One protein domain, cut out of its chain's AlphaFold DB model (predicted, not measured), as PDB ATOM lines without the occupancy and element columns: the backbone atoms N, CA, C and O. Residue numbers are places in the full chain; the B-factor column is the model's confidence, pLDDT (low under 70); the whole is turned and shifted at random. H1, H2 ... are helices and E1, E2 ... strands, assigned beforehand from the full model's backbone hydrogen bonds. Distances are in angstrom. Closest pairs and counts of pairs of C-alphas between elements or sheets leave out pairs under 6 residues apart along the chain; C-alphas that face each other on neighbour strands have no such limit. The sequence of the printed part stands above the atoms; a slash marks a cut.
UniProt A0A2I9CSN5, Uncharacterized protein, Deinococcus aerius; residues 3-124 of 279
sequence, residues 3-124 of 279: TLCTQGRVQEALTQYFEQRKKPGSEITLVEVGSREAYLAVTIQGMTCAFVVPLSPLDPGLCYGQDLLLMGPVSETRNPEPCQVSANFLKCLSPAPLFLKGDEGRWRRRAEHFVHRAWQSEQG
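What this domain is: This is residues 3 to 124 of the 279 residues of an uncharacterized protein of Deinococcus aerius (UniProt A0A2I9CSN5). A strongly twisted sheet of four strands, curled like part of a barrel, has H1 over one face and the short H2 over the opposite face. The long helix H3 packs on H2 by residues 111 to 115 and is not on the sheet. The 122 printed residues hold three named helices and four named strands in the order H1, E1, E2, E3, E4, H2, H3; the sheet runs E1, E2, E3, E4, antiparallel throughout, and the class is mixed, helices and strands. The whole is compact, with a radius of gyration of the C-alphas of 15.4 A, but flat in outline, 48 by 43 by 22 A.

Where its parts are: H1 is residues 10 to 19, 14.1 A long, with C-alpha 10 at (132.126, 220.742, 94.083). E1, residues 26 to 33, measures 20.0 A and bends by 57 degrees at residue 29. E2 is residues 37 to 44, 21.4 A. E3, residues 47 to 57, measures 31.4 A and ends with C-alpha 57 at (132.327, 222.112, 104.440). E4 is residues 68 to 70, 6.6 A. H2 is residues 87 to 92, 9.0 A. H3, residues 106 to 122, measures 24.5 A and ends with C-alpha 122 at (110.802, 206.194, 93.925).

How they stand to each other: The sheet is a meander, each strand the antiparallel neighbour of the one before, and its successive strands form hairpins. Between E1 and E2, N 29 and O 41 are 2.8 A apart. Pairing of E3 is staggered: residues 47 to 54 pair with E2, where N 51 and O 40 are 2.8 A apart, and residues 55 to 57 with E4, where N 56 and O 69 are 2.9 A apart. Residues 3 to 4 pair with 68 to 69 of E4, and 74 to 75 with 51 to 52 of E3, both antiparallel. H1 is on the sheet; its closest C-alphas to E1 are those of Gln 11 and Val 33, 6.1 A. On the opposite face H2 lies over E2 at a height of 9.0 A, along the strands at 4 degrees on the local plane. H2 and H3 touch, closest at the C-alphas of Ala 87 and Val 115, 5.8 A; they run opposite ways at a steep tilt of 37 degrees, only just past shallow, as a helical hairpin. H1 is apart from H2 and H3. In the three helices every O i to N i+4 pair is within hydrogen-bond range.

The domain as a whole: The C-alphas of Gly 61 and Leu 98, 49.9 A, are the two farthest apart. The printed part has no cut. The links from E4 to H2, 16 residues, and from H2 to H3, 13 residues, are long. Mean pLDDT of the printed part is 86.8; residues 60 to 65 and 96 to 104 are under 70.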
ATOM      1  N   THR A   3     142.475 221.284 101.480       88.12
ATOM      2  CA  THR A   3     141.368 222.218 101.262       88.12
ATOM      3  C   THR A   3     141.224 222.553  99.780       88.12
ATOM      4  O   THR A   3     142.214 222.600  99.047       88.12
ATOM      5  N   LEU A   4     139.988 222.758  99.330       86.94
ATOM      6  CA  LEU A   4     139.639 223.162  97.973       86.94
ATOM      7  C   LEU A   4     138.779 224.425  97.992       86.94
ATOM      8  O   LEU A   4     137.995 224.653  98.909       86.94
ATOM      9  N   CYS A   5     138.943 225.223  96.941       87.31
ATOM     10  CA  CYS A   5     138.008 226.265  96.543       87.31
ATOM     11  C   CYS A   5     137.133 225.680  95.434       87.31
ATOM     12  O   CYS A   5     137.639 225.392  94.348       87.31
ATOM     13  N   THR A   6     135.852 225.456  95.710       84.81
ATOM     14  CA  THR A   6     134.925 224.874  94.734       84.81
ATOM     15  C   THR A   6     134.098 225.919  94.002       84.81
ATOM     16  O   THR A   6     133.584 225.622  92.928       84.81
ATOM     17  N   GLN A   7     133.960 227.133  94.550       83.94
ATOM     18  CA  GLN A   7     133.095 228.189  93.998       83.94
ATOM     19  C   GLN A   7     131.650 227.695  93.778       83.94
ATOM     20  O   GLN A   7     130.984 228.069  92.814       83.94
ATOM     21  N   GLY A   8     131.183 226.784  94.640       80.62
ATOM     22  CA  GLY A   8     129.886 226.113  94.507       80.62
ATOM     23  C   GLY A   8     129.841 224.974  93.477       80.62
ATOM     24  O   GLY A   8     128.806 224.325  93.341       80.62
ATOM     25  N   ARG A   9     130.941 224.678  92.774       88.19
ATOM     26  CA  ARG A   9     131.059 223.599  91.777       88.19
ATOM     27  C   ARG A   9     131.896 222.436  92.297       88.19
ATOM     28  O   ARG A   9     132.951 222.098  91.761       88.19
ATOM     29  N   VAL A  10     131.407 221.804  93.360       89.12
ATOM     30  CA  VAL A  10     132.126 220.742  94.083       89.12
ATOM     31  C   VAL A  10     132.565 219.598  93.162       89.12
ATOM     32  O   VAL A  10     133.724 219.195  93.200       89.12
ATOM     33  N   GLN A  11     131.678 219.099  92.298       91.81
ATOM     34  CA  GLN A  11     131.988 217.968  91.415       91.81
ATOM     35  C   GLN A  11     133.102 218.285  90.405       91.81
ATOM     36  O   GLN A  11     134.011 217.472  90.227       91.81
ATOM     37  N   GLU A  12     133.073 219.468  89.781       92.12
ATOM     38  CA  GLU A  12     134.116 219.911  88.844       92.12
ATOM     39  C   GLU A  12     135.465 220.055  89.561       92.12
ATOM     40  O   GLU A  12     136.473 219.516  89.099       92.12
ATOM     41  N   ALA A  13     135.470 220.706  90.729       91.81
ATOM     42  CA  ALA A  13     136.674 220.919  91.527       91.81
ATOM     43  C   ALA A  13     137.303 219.597  91.997       91.81
ATOM     44  O   ALA A  13     138.517 219.418  91.893       91.81
ATOM     45  N   LEU A  14     136.489 218.646  92.467       92.81
ATOM     46  CA  LEU A  14     136.954 217.313  92.860       92.81
ATOM     47  C   LEU A  14     137.521 216.535  91.673       92.81
ATOM     48  O   LEU A  14     138.592 215.940  91.789       92.81
ATOM     49  N   THR A  15     136.834 216.569  90.530       93.44
ATOM     50  CA  THR A  15     137.288 215.891  89.308       93.44
ATOM     51  C   THR A  15     138.659 216.415  88.891       93.44
ATOM     52  O   THR A  15     139.595 215.633  88.750       93.44
ATOM     53  N   GLN A  16     138.825 217.738  88.793       92.88
ATOM     54  CA  GLN A  16     140.113 218.358  88.461       92.88
ATOM     55  C   GLN A  16     141.198 218.036  89.496       92.88
ATOM     56  O   GLN A  16     142.328 217.700  89.133       92.88
ATOM     57  N   TYR A  17     140.860 218.110  90.786       93.38
ATOM     58  CA  TYR A  17     141.788 217.834  91.877       93.38
ATOM     59  C   TYR A  17     142.369 216.419  91.804       93.38
ATOM     60  O   TYR A  17     143.587 216.249  91.947       93.38
ATOM     61  N   PHE A  18     141.507 215.418  91.605       93.50
ATOM     62  CA  PHE A  18     141.925 214.024  91.545       93.50
ATOM     63  C   PHE A  18     142.578 213.678  90.208       93.50
ATOM     64  O   PHE A  18     143.554 212.935  90.216       93.50
ATOM     65  N   GLU A  19     142.143 214.261  89.089       92.62
ATOM     66  CA  GLU A  19     142.804 214.080  87.789       92.62
ATOM     67  C   GLU A  19     144.273 214.524  87.822       92.62
ATOM     68  O   GLU A  19     145.152 213.808  87.347       92.62
ATOM     69  N   GLN A  20     144.576 215.646  88.482       92.19
ATOM     70  CA  GLN A  20     145.952 216.132  88.655       92.19
ATOM     71  C   GLN A  20     146.818 215.256  89.575       92.19
ATOM     72  O   GLN A  20     148.041 215.388  89.581       92.19
ATOM     73  N   ARG A  21     146.201 214.407  90.404       89.38
ATOM     74  CA  ARG A  21     146.872 213.637  91.471       89.38
ATOM     75  C   ARG A  21     146.732 212.129  91.314       89.38
ATOM     76  O   ARG A  21     147.197 211.381  92.180       89.38
ATOM     77  N   LYS A  22     146.092 211.668  90.242       88.81
ATOM     78  CA  LYS A  22     145.924 210.243  89.977       88.81
ATOM     79  C   LYS A  22     147.285 209.601  89.722       88.81
ATOM     80  O   LYS A  22     148.212 210.228  89.207       88.81
ATOM     81  N   LYS A  23     147.422 208.332  90.101       88.00
ATOM     82  CA  LYS A  23     148.649 207.581  89.823       88.00
ATOM     83  C   LYS A  23     148.802 207.401  88.305       88.00
ATOM     84  O   LYS A  23     147.785 207.220  87.626       88.00
ATOM     85  N   PRO A  24     150.030 207.391  87.760       88.00
ATOM     86  CA  PRO A  24     150.248 207.024  86.364       88.00
ATOM     87  C   PRO A  24     149.566 205.687  86.036       88.00
ATOM     88  O   PRO A  24     149.661 204.738  86.813       88.00
ATOM     89  N   GLY A  25     148.845 205.634  84.914       87.25
ATOM     90  CA  GLY A  25     148.088 204.445  84.503       87.25
ATOM     91  C   GLY A  25     146.776 204.203  85.262       87.25
ATOM     92  O   GLY A  25     146.214 203.116  85.141       87.25
ATOM     93  N   SER A  26     146.291 205.183  86.032       92.50
ATOM     94  CA  SER A  26     144.927 205.182  86.570       92.50
ATOM     95  C   SER A  26     144.033 206.205  85.872       92.50
ATOM     96  O   SER A  26     144.505 207.228  85.373       92.50
ATOM     97  N   GLU A  27     142.736 205.920  85.846       94.69
ATOM     98  CA  GLU A  27     141.708 206.748  85.218       94.69
ATOM     99  C   GLU A  27     140.527 206.925  86.171       94.69
ATOM    100  O   GLU A  27     140.114 205.968  86.826       94.69
ATOM    101  N   ILE A  28     139.979 208.137  86.258       94.56
ATOM    102  CA  ILE A  28     138.759 208.402  87.016       94.56
ATOM    103  C   ILE A  28     137.588 208.302  86.045       94.56
ATOM    104  O   ILE A  28     137.376 209.176  85.213       94.56
ATOM    105  N   THR A  29     136.833 207.217  86.153       93.88
ATOM    106  CA  THR A  29     135.714 206.914  85.257       93.88
ATOM    107  C   THR A  29     134.459 207.699  85.635       93.88
ATOM    108  O   THR A  29     133.677 208.074  84.766       93.88
ATOM    109  N   LEU A  30     134.250 207.950  86.931       95.81
ATOM    110  CA  LEU A  30     133.101 208.708  87.421       95.81
ATOM    111  C   LEU A  30     133.390 209.335  88.787       95.81
ATOM    112  O   LEU A  30     134.040 208.723  89.637       95.81
ATOM    113  N   VAL A  31     132.839 210.531  89.002       96.12
ATOM    114  CA  VAL A  31     132.778 211.210  90.300       96.12
ATOM    115  C   VAL A  31     131.318 211.502  90.627       96.12
ATOM    116  O   VAL A  31     130.656 212.225  89.883       96.12
ATOM    117  N   GLU A  32     130.830 210.962  91.741       95.50
ATOM    118  CA  GLU A  32     129.514 211.270  92.311       95.50
ATOM    119  C   GLU A  32     129.701 212.034  93.624       95.50
ATOM    120  O   GLU A  32     130.564 211.684  94.428       95.50
ATOM    121  N   VAL A  33     128.922 213.092  93.843       91.50
ATOM    122  CA  VAL A  33     129.050 213.959  95.022       91.50
ATOM    123  C   VAL A  33     127.769 213.892  95.840       91.50
ATOM    124  O   VAL A  33     126.705 214.296  95.375       91.50
ATOM    125  N   GLY A  34     127.886 213.381  97.062       85.75
ATOM    126  CA  GLY A  34     126.883 213.485  98.113       85.75
ATOM    127  C   GLY A  34     127.102 214.722  98.988       85.75
ATOM    128  O   GLY A  34     127.959 215.564  98.727       85.75
ATOM    129  N   SER A  35     126.322 214.840 100.063       76.81
ATOM    130  CA  SER A  35     126.400 215.992 100.975       76.81
ATOM    131  C   SER A  35     127.642 215.978 101.872       76.81
ATOM    132  O   SER A  35     128.156 217.040 102.218       76.81
ATOM    133  N   ARG A  36     128.117 214.790 102.263       84.25
ATOM    134  CA  ARG A  36     129.258 214.598 103.177       84.25
ATOM    135  C   ARG A  36     130.345 213.703 102.603       84.25
ATOM    136  O   ARG A  36     131.389 213.529 103.224       84.25
ATOM    137  N   GLU A  37     130.133 213.142 101.423       91.88
ATOM    138  CA  GLU A  37     131.069 212.238 100.773       91.88
ATOM    139  C   GLU A  37     131.065 212.464  99.265       91.88
ATOM    140  O   GLU A  37     130.043 212.810  98.682       91.88
ATOM    141  N   ALA A  38     132.195 212.205  98.622       94.38
ATOM    142  CA  ALA A  38     132.264 211.951  97.194       94.38
ATOM    143  C   ALA A  38     132.683 210.503  96.944       94.38
ATOM    144  O   ALA A  38     133.465 209.921  97.697       94.38
ATOM    145  N   TYR A  39     132.180 209.933  95.862       96.19
ATOM    146  CA  TYR A  39     132.476 208.581  95.425       96.19
ATOM    147  C   TYR A  39     133.213 208.654  94.095       96.19
ATOM    148  O   TYR A  39     132.763 209.305  93.153       96.19
ATOM    149  N   LEU A  40     134.364 207.993  94.026       96.38
ATOM    150  CA  LEU A  40     135.206 207.926  92.837       96.38
ATOM    151  C   LEU A  40     135.200 206.496  92.306       96.38
ATOM    152  O   LEU A  40     135.550 205.573  93.042       96.38
ATOM    153  N   ALA A  41     134.855 206.313  91.036       95.88
ATOM    154  CA  ALA A  41     135.112 205.075  90.313       95.88
ATOM    155  C   ALA A  41     136.469 205.220  89.618       95.88
ATOM    156  O   ALA A  41     136.616 206.037  88.709       95.88
ATOM    157  N   VAL A  42     137.471 204.472  90.080       94.56
ATOM    158  CA  VAL A  42     138.853 204.599  89.602       94.56
ATOM    159  C   VAL A  42     139.294 203.294  88.964       94.56
ATOM    160  O   VAL A  42     139.294 202.248  89.614       94.56
ATOM    161  N   THR A  43     139.698 203.372  87.702       93.25
ATOM    162  CA  THR A  43     140.246 202.258  86.934       93.25
ATOM    163  C   THR A  43     141.752 202.184  87.132       93.25
ATOM    164  O   THR A  43     142.472 203.147  86.879       93.25
ATOM    165  N   ILE A  44     142.235 201.037  87.603       88.88
ATOM    166  CA  ILE A  44     143.650 200.730  87.816       88.88
ATOM    167  C   ILE A  44     143.901 199.357  87.200       88.88
ATOM    168  O   ILE A  44     143.241 198.390  87.570       88.88
ATOM    169  N   GLN A  45     144.840 199.263  86.252       87.69
ATOM    170  CA  GLN A  45     145.184 197.995  85.581       87.69
ATOM    171  C   GLN A  45     143.961 197.269  84.972       87.69
ATOM    172  O   GLN A  45     143.848 196.050  85.045       87.69
ATOM    173  N   GLY A  46     143.026 198.026  84.386       86.62
ATOM    174  CA  GLY A  46     141.815 197.480  83.758       86.62
ATOM    175  C   GLY A  46     140.689 197.096  84.727       86.62
ATOM    176  O   GLY A  46     139.657 196.613  84.276       86.62
ATOM    177  N   MET A  47     140.858 197.330  86.034       89.69
ATOM    178  CA  MET A  47     139.834 197.094  87.054       89.69
ATOM    179  C   MET A  47     139.351 198.413  87.655       89.69
ATOM    180  O   MET A  47     140.153 199.190  88.174       89.69
ATOM    181  N   THR A  48     138.043 198.646  87.627       93.25
ATOM    182  CA  THR A  48     137.388 199.825  88.196       93.25
ATOM    183  C   THR A  48     136.864 199.526  89.596       93.25
ATOM    184  O   THR A  48     135.976 198.687  89.785       93.25
ATOM    185  N   CYS A  49     137.403 200.242  90.583       92.06
ATOM    186  CA  CYS A  49     137.069 200.100  91.998       92.06
ATOM    187  C   CYS A  49     136.543 201.417  92.574       92.06
ATOM    188  O   CYS A  49     136.906 202.500  92.110       92.06
ATOM    189  N   ALA A  50     135.727 201.324  93.623       94.12
ATOM    190  CA  ALA A  50     135.213 202.499  94.308       94.12
ATOM    191  C   ALA A  50     136.172 203.012  95.397       94.12
ATOM    192  O   ALA A  50     136.769 202.240  96.158       94.12
ATOM    193  N   PHE A  51     136.262 204.335  95.504       94.31
ATOM    194  CA  PHE A  51     136.885 205.049  96.614       94.31
ATOM    195  C   PHE A  51     135.896 206.061  97.191       94.31
ATOM    196  O   PHE A  51     135.265 206.809  96.449       94.31
ATOM    197  N   VAL A  52     135.789 206.099  98.516       95.38
ATOM    198  CA  VAL A  52     134.958 207.049  99.259       95.38
ATOM    199  C   VAL A  52     135.845 208.164  99.799       95.38
ATOM    200  O   VAL A  52     136.853 207.899 100.453       95.38
ATOM    201  N   VAL A  53     135.473 209.409  99.531       94.69
ATOM    202  CA  VAL A  53     136.182 210.619  99.951       94.69
ATOM    203  C   VAL A  53     135.278 211.389 100.908       94.69
ATOM    204  O   VAL A  53     134.336 212.029 100.448       94.69
ATOM    205  N   PRO A  54     135.532 211.358 102.224       92.19
ATOM    206  CA  PRO A  54     134.802 212.203 103.159       92.19
ATOM    207  C   PRO A  54     135.053 213.689 102.873       92.19
ATOM    208  O   PRO A  54     136.196 214.114 102.665       92.19
ATOM    209  N   LEU A  55     133.969 214.455 102.886       90.00
ATOM    210  CA  LEU A  55     133.906 215.885 102.634       90.00
ATOM    211  C   LEU A  55     133.487 216.602 103.917       90.00
ATOM    212  O   LEU A  55     132.586 216.160 104.631       90.00
ATOM    213  N   SER A  56     134.113 217.733 104.219       87.81
ATOM    214  CA  SER A  56     133.645 218.612 105.291       87.81
ATOM    215  C   SER A  56     133.585 220.050 104.785       87.81
ATOM    216  O   SER A  56     134.612 220.559 104.332       87.81
ATOM    217  N   PRO A  57     132.414 220.707 104.810       82.62
ATOM    218  CA  PRO A  57     132.327 222.112 104.440       82.62
ATOM    219  C   PRO A  57     133.135 222.955 105.428       82.62
ATOM    220  O   PRO A  57     133.177 222.661 106.625       82.62
ATOM    221  N   LEU A  58     133.792 223.986 104.912       82.44
ATOM    222  CA  LEU A  58     134.525 224.961 105.713       82.44
ATOM    223  C   LEU A  58     133.685 226.223 105.890       82.44
ATOM    224  O   LEU A  58     132.911 226.583 105.004       82.44
ATOM    225  N   ASP A  59     133.841 226.892 107.034       73.00
ATOM    226  CA  ASP A  59     133.180 228.174 107.276       73.00
ATOM    227  C   ASP A  59     133.761 229.239 106.321       73.00
ATOM    228  O   ASP A  59     134.961 229.544 106.409       73.00
ATOM    229  N   PRO A  60     132.944 229.821 105.420       61.00
ATOM    230  CA  PRO A  60     133.405 230.805 104.443       61.00
ATOM    231  C   PRO A  60     134.066 232.034 105.080       61.00
ATOM    232  O   PRO A  60     134.896 232.678 104.442       61.00
ATOM    233  N   GLY A  61     133.717 232.366 106.331       61.59
ATOM    234  CA  GLY A  61     134.274 233.516 107.045       61.59
ATOM    235  C   GLY A  61     135.718 233.330 107.525       61.59
ATOM    236  O   GLY A  61     136.385 234.315 107.833       61.59
ATOM    237  N   LEU A  62     136.213 232.089 107.584       58.69
ATOM    238  CA  LEU A  62     137.512 231.749 108.180       58.69
ATOM    239  C   LEU A  62     138.534 231.213 107.170       58.69
ATOM    240  O   LEU A  62     139.723 231.130 107.477       58.69
ATOM    241  N   CYS A  63     138.098 230.824 105.973       60.41
ATOM    242  CA  CYS A  63     138.929 230.104 105.015       60.41
ATOM    243  C   CYS A  63     139.017 230.878 103.696       60.41
ATOM    244  O   CYS A  63     138.132 230.762 102.860       60.41
ATOM    245  N   TYR A  64     140.092 231.663 103.522       64.00
ATOM    246  CA  TYR A  64     140.440 232.507 102.357       64.00
ATOM    247  C   TYR A  64     140.060 231.915 100.976       64.00
ATOM    248  O   TYR A  64     140.902 231.375 100.259       64.00
ATOM    249  N   GLY A  65     138.784 232.015 100.595       67.00
ATOM    250  CA  GLY A  65     138.223 231.450  99.364       67.00
ATOM    251  C   GLY A  65     138.075 229.920  99.326       67.00
ATOM    252  O   GLY A  65     137.616 229.402  98.315       67.00
ATOM    253  N   GLN A  66     138.447 229.184 100.376       76.94
ATOM    254  CA  GLN A  66     138.315 227.721 100.440       76.94
ATOM    255  C   GLN A  66     137.015 227.358 101.152       76.94
ATOM    256  O   GLN A  66     136.736 227.872 102.229       76.94
ATOM    257  N   ASP A  67     136.240 226.453 100.569       82.12
ATOM    258  CA  ASP A  67     134.896 226.100 101.036       82.12
ATOM    259  C   ASP A  67     134.751 224.602 101.349       82.12
ATOM    260  O   ASP A  67     133.748 224.186 101.932       82.12
ATOM    261  N   LEU A  68     135.764 223.787 101.028       87.19
ATOM    262  CA  LEU A  68     135.701 222.339 101.191       87.19
ATOM    263  C   LEU A  68     136.999 221.745 101.732       87.19
ATOM    264  O   LEU A  68     138.088 221.993 101.220       87.19
ATOM    265  N   LEU A  69     136.870 220.876 102.725       88.75
ATOM    266  CA  LEU A  69     137.931 220.036 103.246       88.75
ATOM    267  C   LEU A  69     137.784 218.597 102.745       88.75
ATOM    268  O   LEU A  69     136.723 217.988 102.878       88.75
ATOM    269  N   LEU A  70     138.886 218.036 102.252       90.56
ATOM    270  CA  LEU A  70     139.007 216.652 101.814       90.56
ATOM    271  C   LEU A  70     139.830 215.813 102.789       90.56
ATOM    272  O   LEU A  70     140.992 216.123 103.110       90.56
ATOM    273  N   MET A  71     139.250 214.683 103.178       88.19
ATOM    274  CA  MET A  71     139.981 213.581 103.792       88.19
ATOM    275  C   MET A  71     140.545 212.638 102.719       88.19
ATOM    276  O   MET A  71     140.190 212.709 101.545       88.19
ATOM    277  N   GLY A  72     141.485 211.772 103.109       87.00
ATOM    278  CA  GLY A  72     142.086 210.820 102.173       87.00
ATOM    279  C   GLY A  72     141.048 209.824 101.631       87.00
ATOM    280  O   GLY A  72     140.212 209.365 102.413       87.00
ATOM    281  N   PRO A  73     141.097 209.464 100.333       91.38
ATOM    282  CA  PRO A  73     140.193 208.474  99.757       91.38
ATOM    283  C   PRO A  73     140.366 207.110 100.433       91.38
ATOM    284  O   PRO A  73     141.486 206.628 100.620       91.38
ATOM    285  N   VAL A  74     139.250 206.459 100.746       92.56
ATOM    286  CA  VAL A  74     139.194 205.122 101.342       92.56
ATOM    287  C   VAL A  74     138.633 204.147 100.316       92.56
ATOM    288  O   VAL A  74     137.509 204.306  99.848       92.56
ATOM    289  N   SER A  75     139.414 203.130  99.951       90.56
ATOM    290  CA  SER A  75     138.964 202.081  99.026       90.56
ATOM    291  C   SER A  75     137.793 201.292  99.610       90.56
ATOM    292  O   SER A  75     137.788 200.983 100.802       90.56
ATOM    293  N   GLU A  76     136.859 200.868  98.759       89.94
ATOM    294  CA  GLU A  76     135.776 199.941  99.113       89.94
ATOM    295  C   GLU A  76     136.250 198.648  99.802       89.94
ATOM    296  O   GLU A  76     135.512 198.067 100.597       89.94
ATOM    297  N   THR A  77     137.494 198.219  99.555       86.81
ATOM    298  CA  THR A  77     138.125 197.050 100.203       86.81
ATOM    299  C   THR A  77     138.318 197.240 101.706       86.81
ATOM    300  O   THR A  77     138.311 196.277 102.463       86.81
ATOM    301  N   ARG A  78     138.433 198.492 102.164       88.69
ATOM    302  CA  ARG A  78     138.487 198.859 103.587       88.69
ATOM    303  C   ARG A  78     137.094 198.977 104.211       88.69
ATOM    304  O   ARG A  78     136.993 199.343 105.376       88.69
ATOM    305  N   ASN A  79     136.044 198.684 103.441       87.56
ATOM    306  CA  ASN A  79     134.640 198.722 103.840       87.56
ATOM    307  C   ASN A  79     134.231 200.032 104.555       87.56
ATOM    308  O   ASN A  79     133.734 199.981 105.683       87.56
ATOM    309  N   PRO A  80     134.430 201.206 103.922       90.69
ATOM    310  CA  PRO A  80     134.033 202.489 104.504       90.69
ATOM    311  C   PRO A  80     132.534 202.503 104.820       90.69
ATOM    312  O   PRO A  80     131.743 201.868 104.132       90.69
ATOM    313  N   GLU A  81     132.111 203.199 105.872       88.62
ATOM    314  CA  GLU A  81     130.705 203.185 106.297       88.62
ATOM    315  C   GLU A  81     129.734 203.799 105.258       88.62
ATOM    316  O   GLU A  81     128.740 203.127 104.956       88.62
ATOM    317  N   PRO A  82     130.028 204.957 104.629       89.81
ATOM    318  CA  PRO A  82     129.158 205.558 103.615       89.81
ATOM    319  C   PRO A  82     129.067 204.715 102.341       89.81
ATOM    320  O   PRO A  82     130.087 204.279 101.812       89.81
ATOM    321  N   CYS A  83     127.854 204.497 101.831       91.06
ATOM    322  CA  CYS A  83     127.573 203.652 100.658       91.06
ATOM    323  C   CYS A  83     126.378 204.150  99.819       91.06
ATOM    324  O   CYS A  83     125.763 203.376  99.089       91.06
ATOM    325  N   GLN A  84     126.028 205.432  99.945       91.12
ATOM    326  CA  GLN A  84     124.883 206.036  99.262       91.12
ATOM    327  C   GLN A  84     125.300 206.493  97.860       91.12
ATOM    328  O   GLN A  84     125.645 207.654  97.666       91.12
ATOM    329  N   VAL A  85     125.325 205.558  96.912       93.06
ATOM    330  CA  VAL A  85     125.717 205.794  95.512       93.06
ATOM    331  C   VAL A  85     124.555 205.539  94.561       93.06
ATOM    332  O   VAL A  85     123.622 204.806  94.893       93.06
ATOM    333  N   SER A  86     124.629 206.092  93.354       94.00
ATOM    334  CA  SER A  86     123.657 205.826  92.298       94.00
ATOM    335  C   SER A  86     123.826 204.445  91.648       94.00
ATOM    336  O   SER A  86     124.895 203.826  91.650       94.00
ATOM    337  N   ALA A  87     122.764 203.978  90.980       94.62
ATOM    338  CA  ALA A  87     122.819 202.781  90.140       94.62
ATOM    339  C   ALA A  87     123.850 202.910  89.004       94.62
ATOM    340  O   ALA A  87     124.470 201.923  88.613       94.62
ATOM    341  N   ASN A  88     124.029 204.119  88.464       95.19
ATOM    342  CA  ASN A  88     124.997 204.378  87.401       95.19
ATOM    343  C   ASN A  88     126.429 204.251  87.916       95.19
ATOM    344  O   ASN A  88     127.256 203.654  87.235       95.19
ATOM    345  N   PHE A  89     126.694 204.713  89.138       95.75
ATOM    346  CA  PHE A  89     127.993 204.530  89.768       95.75
ATOM    347  C   PHE A  89     128.347 203.054  89.939       95.75
ATOM    348  O   PHE A  89     129.438 202.642  89.552       95.75
ATOM    349  N   LEU A  90     127.415 202.230  90.431       93.81
ATOM    350  CA  LEU A  90     127.649 200.787  90.556       93.81
ATOM    351  C   LEU A  90     127.922 200.107  89.210       93.81
ATOM    352  O   LEU A  90     128.775 199.225  89.147       93.81
ATOM    353  N   LYS A  91     127.255 200.532  88.129       93.81
ATOM    354  CA  LYS A  91     127.497 200.006  86.772       93.81
ATOM    355  C   LYS A  91     128.898 200.314  86.244       93.81
ATOM    356  O   LYS A  91     129.386 199.573  85.397       93.81
ATOM    357  N   CYS A  92     129.537 201.386  86.717       93.75
ATOM    358  CA  CYS A  92     130.911 201.715  86.342       93.75
ATOM    359  C   CYS A  92     131.943 200.797  87.005       93.75
ATOM    360  O   CYS A  92     133.081 200.747  86.549       93.75
ATOM    361  N   LEU A  93     131.591 200.095  88.085       92.38
ATOM    362  CA  LEU A  93     132.537 199.254  88.807       92.38
ATOM    363  C   LEU A  93     132.723 197.912  88.092       92.38
ATOM    364  O   LEU A  93     131.753 197.258  87.708       92.38
ATOM    365  N   SER A  94     133.970 197.444  87.981       89.56
ATOM    366  CA  SER A  94     134.243 196.094  87.476       89.56
ATOM    367  C   SER A  94     133.579 195.056  88.377       89.56
ATOM    368  O   SER A  94     133.512 195.292  89.587       89.56
ATOM    369  N   PRO A  95     133.118 193.907  87.853       81.56
ATOM    370  CA  PRO A  95     132.540 192.850  88.673       81.56
ATOM    371  C   PRO A  95     133.442 192.512  89.860       81.56
ATOM    372  O   PRO A  95     134.666 192.443  89.719       81.56
ATOM    373  N   ALA A  96     132.839 192.312  91.032       67.69
ATOM    374  CA  ALA A  96     133.585 191.876  92.203       67.69
ATOM    375  C   ALA A  96     134.334 190.576  91.849       67.69
ATOM    376  O   ALA A  96     133.699 189.647  91.337       67.69
ATOM    377  N   PRO A  97     135.656 190.485  92.085       62.25
ATOM    378  CA  PRO A  97     136.381 189.245  91.865       62.25
ATOM    379  C   PRO A  97     135.668 188.089  92.572       62.25
ATOM    380  O   PRO A  97     135.330 188.190  93.750       62.25
ATOM    381  N   LEU A  98     135.474 186.963  91.881       57.06
ATOM    382  CA  LEU A  98     134.821 185.768  92.444       57.06
ATOM    383  C   LEU A  98     135.524 185.230  93.712       57.06
ATOM    384  O   LEU A  98     134.971 184.395  94.421       57.06
ATOM    385  N   PHE A  99     136.734 185.718  94.000       53.72
ATOM    386  CA  PHE A  99     137.593 185.299  95.103       53.72
ATOM    387  C   PHE A  99     137.667 186.291  96.269       53.72
ATOM    388  O   PHE A  99     138.488 186.065  97.158       53.72
ATOM    389  N   LEU A 100     136.858 187.361  96.296       57.88
ATOM    390  CA  LEU A 100     136.790 188.240  97.471       57.88
ATOM    391  C   LEU A 100     136.401 187.398  98.701       57.88
ATOM    392  O   LEU A 100     135.281 186.889  98.799       57.88
ATOM    393  N   LYS A 101     137.348 187.202  99.624       52.88
ATOM    394  CA  LYS A 101     137.158 186.461 100.879       52.88
ATOM    395  C   LYS A 101     137.090 187.467 102.032       52.88
ATOM    396  O   LYS A 101     137.955 188.324 102.158       52.88
ATOM    397  N   GLY A 102     136.101 187.331 102.916       64.25
ATOM    398  CA  GLY A 102     136.004 188.142 104.140       64.25
ATOM    399  C   GLY A 102     135.223 189.452 103.973       64.25
ATOM    400  O   GLY A 102     134.069 189.435 103.548       64.25
ATOM    401  N   ASP A 103     135.813 190.577 104.388       63.00
ATOM    402  CA  ASP A 103     135.153 191.899 104.397       63.00
ATOM    403  C   ASP A 103     135.165 192.606 103.032       63.00
ATOM    404  O   ASP A 103     134.439 193.585 102.820       63.00
ATOM    405  N   GLU A 104     135.932 192.075 102.083       66.00
ATOM    406  CA  GLU A 104     135.993 192.562 100.713       66.00
ATOM    407  C   GLU A 104     134.634 192.362 100.012       66.00
ATOM    408  O   GLU A 104     134.059 191.275 100.002       66.00
ATOM    409  N   GLY A 105     134.072 193.442  99.458       75.81
ATOM    410  CA  GLY A 105     132.758 193.432  98.801       75.81
ATOM    411  C   GLY A 105     131.557 193.701  99.719       75.81
ATOM    412  O   GLY A 105     130.456 193.929  99.213       75.81
ATOM    413  N   ARG A 106     131.731 193.777 101.051       87.75
ATOM    414  CA  ARG A 106     130.641 194.189 101.966       87.75
ATOM    415  C   ARG A 106     130.118 195.586 101.660       87.75
ATOM    416  O   ARG A 106     128.913 195.818 101.745       87.75
ATOM    417  N   TRP A 107     131.013 196.502 101.293       91.44
ATOM    418  CA  TRP A 107     130.638 197.849 100.876       91.44
ATOM    419  C   TRP A 107     129.712 197.821  99.659       91.44
ATOM    420  O   TRP A 107     128.631 198.401  99.709       91.44
ATOM    421  N   ARG A 108     130.079 197.059  98.618       90.50
ATOM    422  CA  ARG A 108     129.279 196.919  97.393       90.50
ATOM    423  C   ARG A 108     127.895 196.355  97.669       90.50
ATOM    424  O   ARG A 108     126.923 196.938  97.219       90.50
ATOM    425  N   ARG A 109     127.785 195.311  98.494       89.81
ATOM    426  CA  ARG A 109     126.473 194.765  98.889       89.81
ATOM    427  C   ARG A 109     125.599 195.809  99.586       89.81
ATOM    428  O   ARG A 109     124.401 195.878  99.335       89.81
ATOM    429  N   ARG A 110     126.181 196.640 100.461       91.38
ATOM    430  CA  ARG A 110     125.440 197.738 101.106       91.38
ATOM    431  C   ARG A 110     125.020 198.810 100.101       91.38
ATOM    432  O   ARG A 110     123.886 199.273 100.172       91.38
ATOM    433  N   ALA A 111     125.892 199.148  99.158       92.19
ATOM    434  CA  ALA A 111     125.590 200.076  98.076       92.19
ATOM    435  C   ALA A 111     124.483 199.546  97.142       92.19
ATOM    436  O   ALA A 111     123.545 200.268  96.826       92.19
ATOM    437  N   GLU A 112     124.525 198.267  96.766       93.06
ATOM    438  CA  GLU A 112     123.485 197.586  95.981       93.06
ATOM    439  C   GLU A 112     122.139 197.589  96.712       93.06
ATOM    440  O   GLU A 112     121.114 197.945  96.130       93.06
ATOM    441  N   HIS A 113     122.134 197.261  98.009       91.88
ATOM    442  CA  HIS A 113     120.933 197.349  98.839       91.88
ATOM    443  C   HIS A 113     120.389 198.780  98.921       91.88
ATOM    444  O   HIS A 113     119.173 198.969  98.884       91.88
ATOM    445  N   PHE A 114     121.264 199.785  99.024       91.56
ATOM    446  CA  PHE A 114     120.854 201.186  99.006       91.56
ATOM    447  C   PHE A 114     120.195 201.558  97.674       91.56
ATOM    448  O   PHE A 114     119.083 202.078  97.685       91.56
ATOM    449  N   VAL A 115     120.821 201.229  96.541       93.69
ATOM    450  CA  VAL A 115     120.272 201.493  95.201       93.69
ATOM    451  C   VAL A 115     118.919 200.814  95.009       93.69
ATOM    452  O   VAL A 115     117.976 201.442  94.530       93.69
ATOM    453  N   HIS A 116     118.794 199.551  95.420       93.56
ATOM    454  CA  HIS A 116     117.527 198.831  95.354       93.56
ATOM    455  C   HIS A 116     116.441 199.516  96.197       93.56
ATOM    456  O   HIS A 116     115.321 199.710  95.725       93.56
ATOM    457  N   ARG A 117     116.771 199.939  97.424       91.69
ATOM    458  CA  ARG A 117     115.834 200.661  98.296       91.69
ATOM    459  C   ARG A 117     115.442 202.021  97.723       91.69
ATOM    460  O   ARG A 117     114.266 202.366  97.768       91.69
ATOM    461  N   ALA A 118     116.396 202.773  97.177       91.75
ATOM    462  CA  ALA A 118     116.132 204.057  96.537       91.75
ATOM    463  C   ALA A 118     115.144 203.895  95.376       91.75
ATOM    464  O   ALA A 118     114.139 204.599  95.324       91.75
ATOM    465  N   TRP A 119     115.348 202.885  94.529       94.50
ATOM    466  CA  TRP A 119     114.406 202.551  93.462       94.50
ATOM    467  C   TRP A 119     113.012 202.184  94.000       94.50
ATOM    468  O   TRP A 119     112.005 202.685  93.504       94.50
ATOM    469  N   GLN A 120     112.922 201.357  95.048       94.50
ATOM    470  CA  GLN A 120     111.633 201.030  95.672       94.50
ATOM    471  C   GLN A 120     110.936 202.270  96.263       94.50
ATOM    472  O   GLN A 120     109.712 202.380  96.185       94.50
ATOM    473  N   SER A 121     111.693 203.218  96.819       93.31
ATOM    474  CA  SER A 121     111.177 204.488  97.348       93.31
ATOM    475  C   SER A 121     110.666 205.431  96.257       93.31
ATOM    476  O   SER A 121     109.617 206.065  96.421       93.31
ATOM    477  N   GLU A 122     111.317 205.472  95.096       93.69
ATOM    478  CA  GLU A 122     110.802 206.194  93.925       93.69
ATOM    479  C   GLU A 122     109.438 205.651  93.477       93.69
ATOM    480  O   GLU A 122     108.567 206.420  93.068       93.69
ATOM    481  N   GLN A 123     109.214 204.339  93.627       94.31
ATOM    482  CA  GLN A 123     107.916 203.697  93.388       94.31
ATOM    483  C   GLN A 123     106.918 203.866  94.551       94.31
ATOM    484  O   GLN A 123     105.751 203.479  94.428       94.31
ATOM    485  N   GLY A 124     107.358 204.431  95.679       94.00
ATOM    486  CA  GLY A 124     106.590 204.543  96.919       94.00
ATOM    487  C   GLY A 124     106.362 203.209  97.632       94.00
ATOM    488  O   GLY A 124     105.490 203.128  98.485       94.00
TER     489      GLY A 124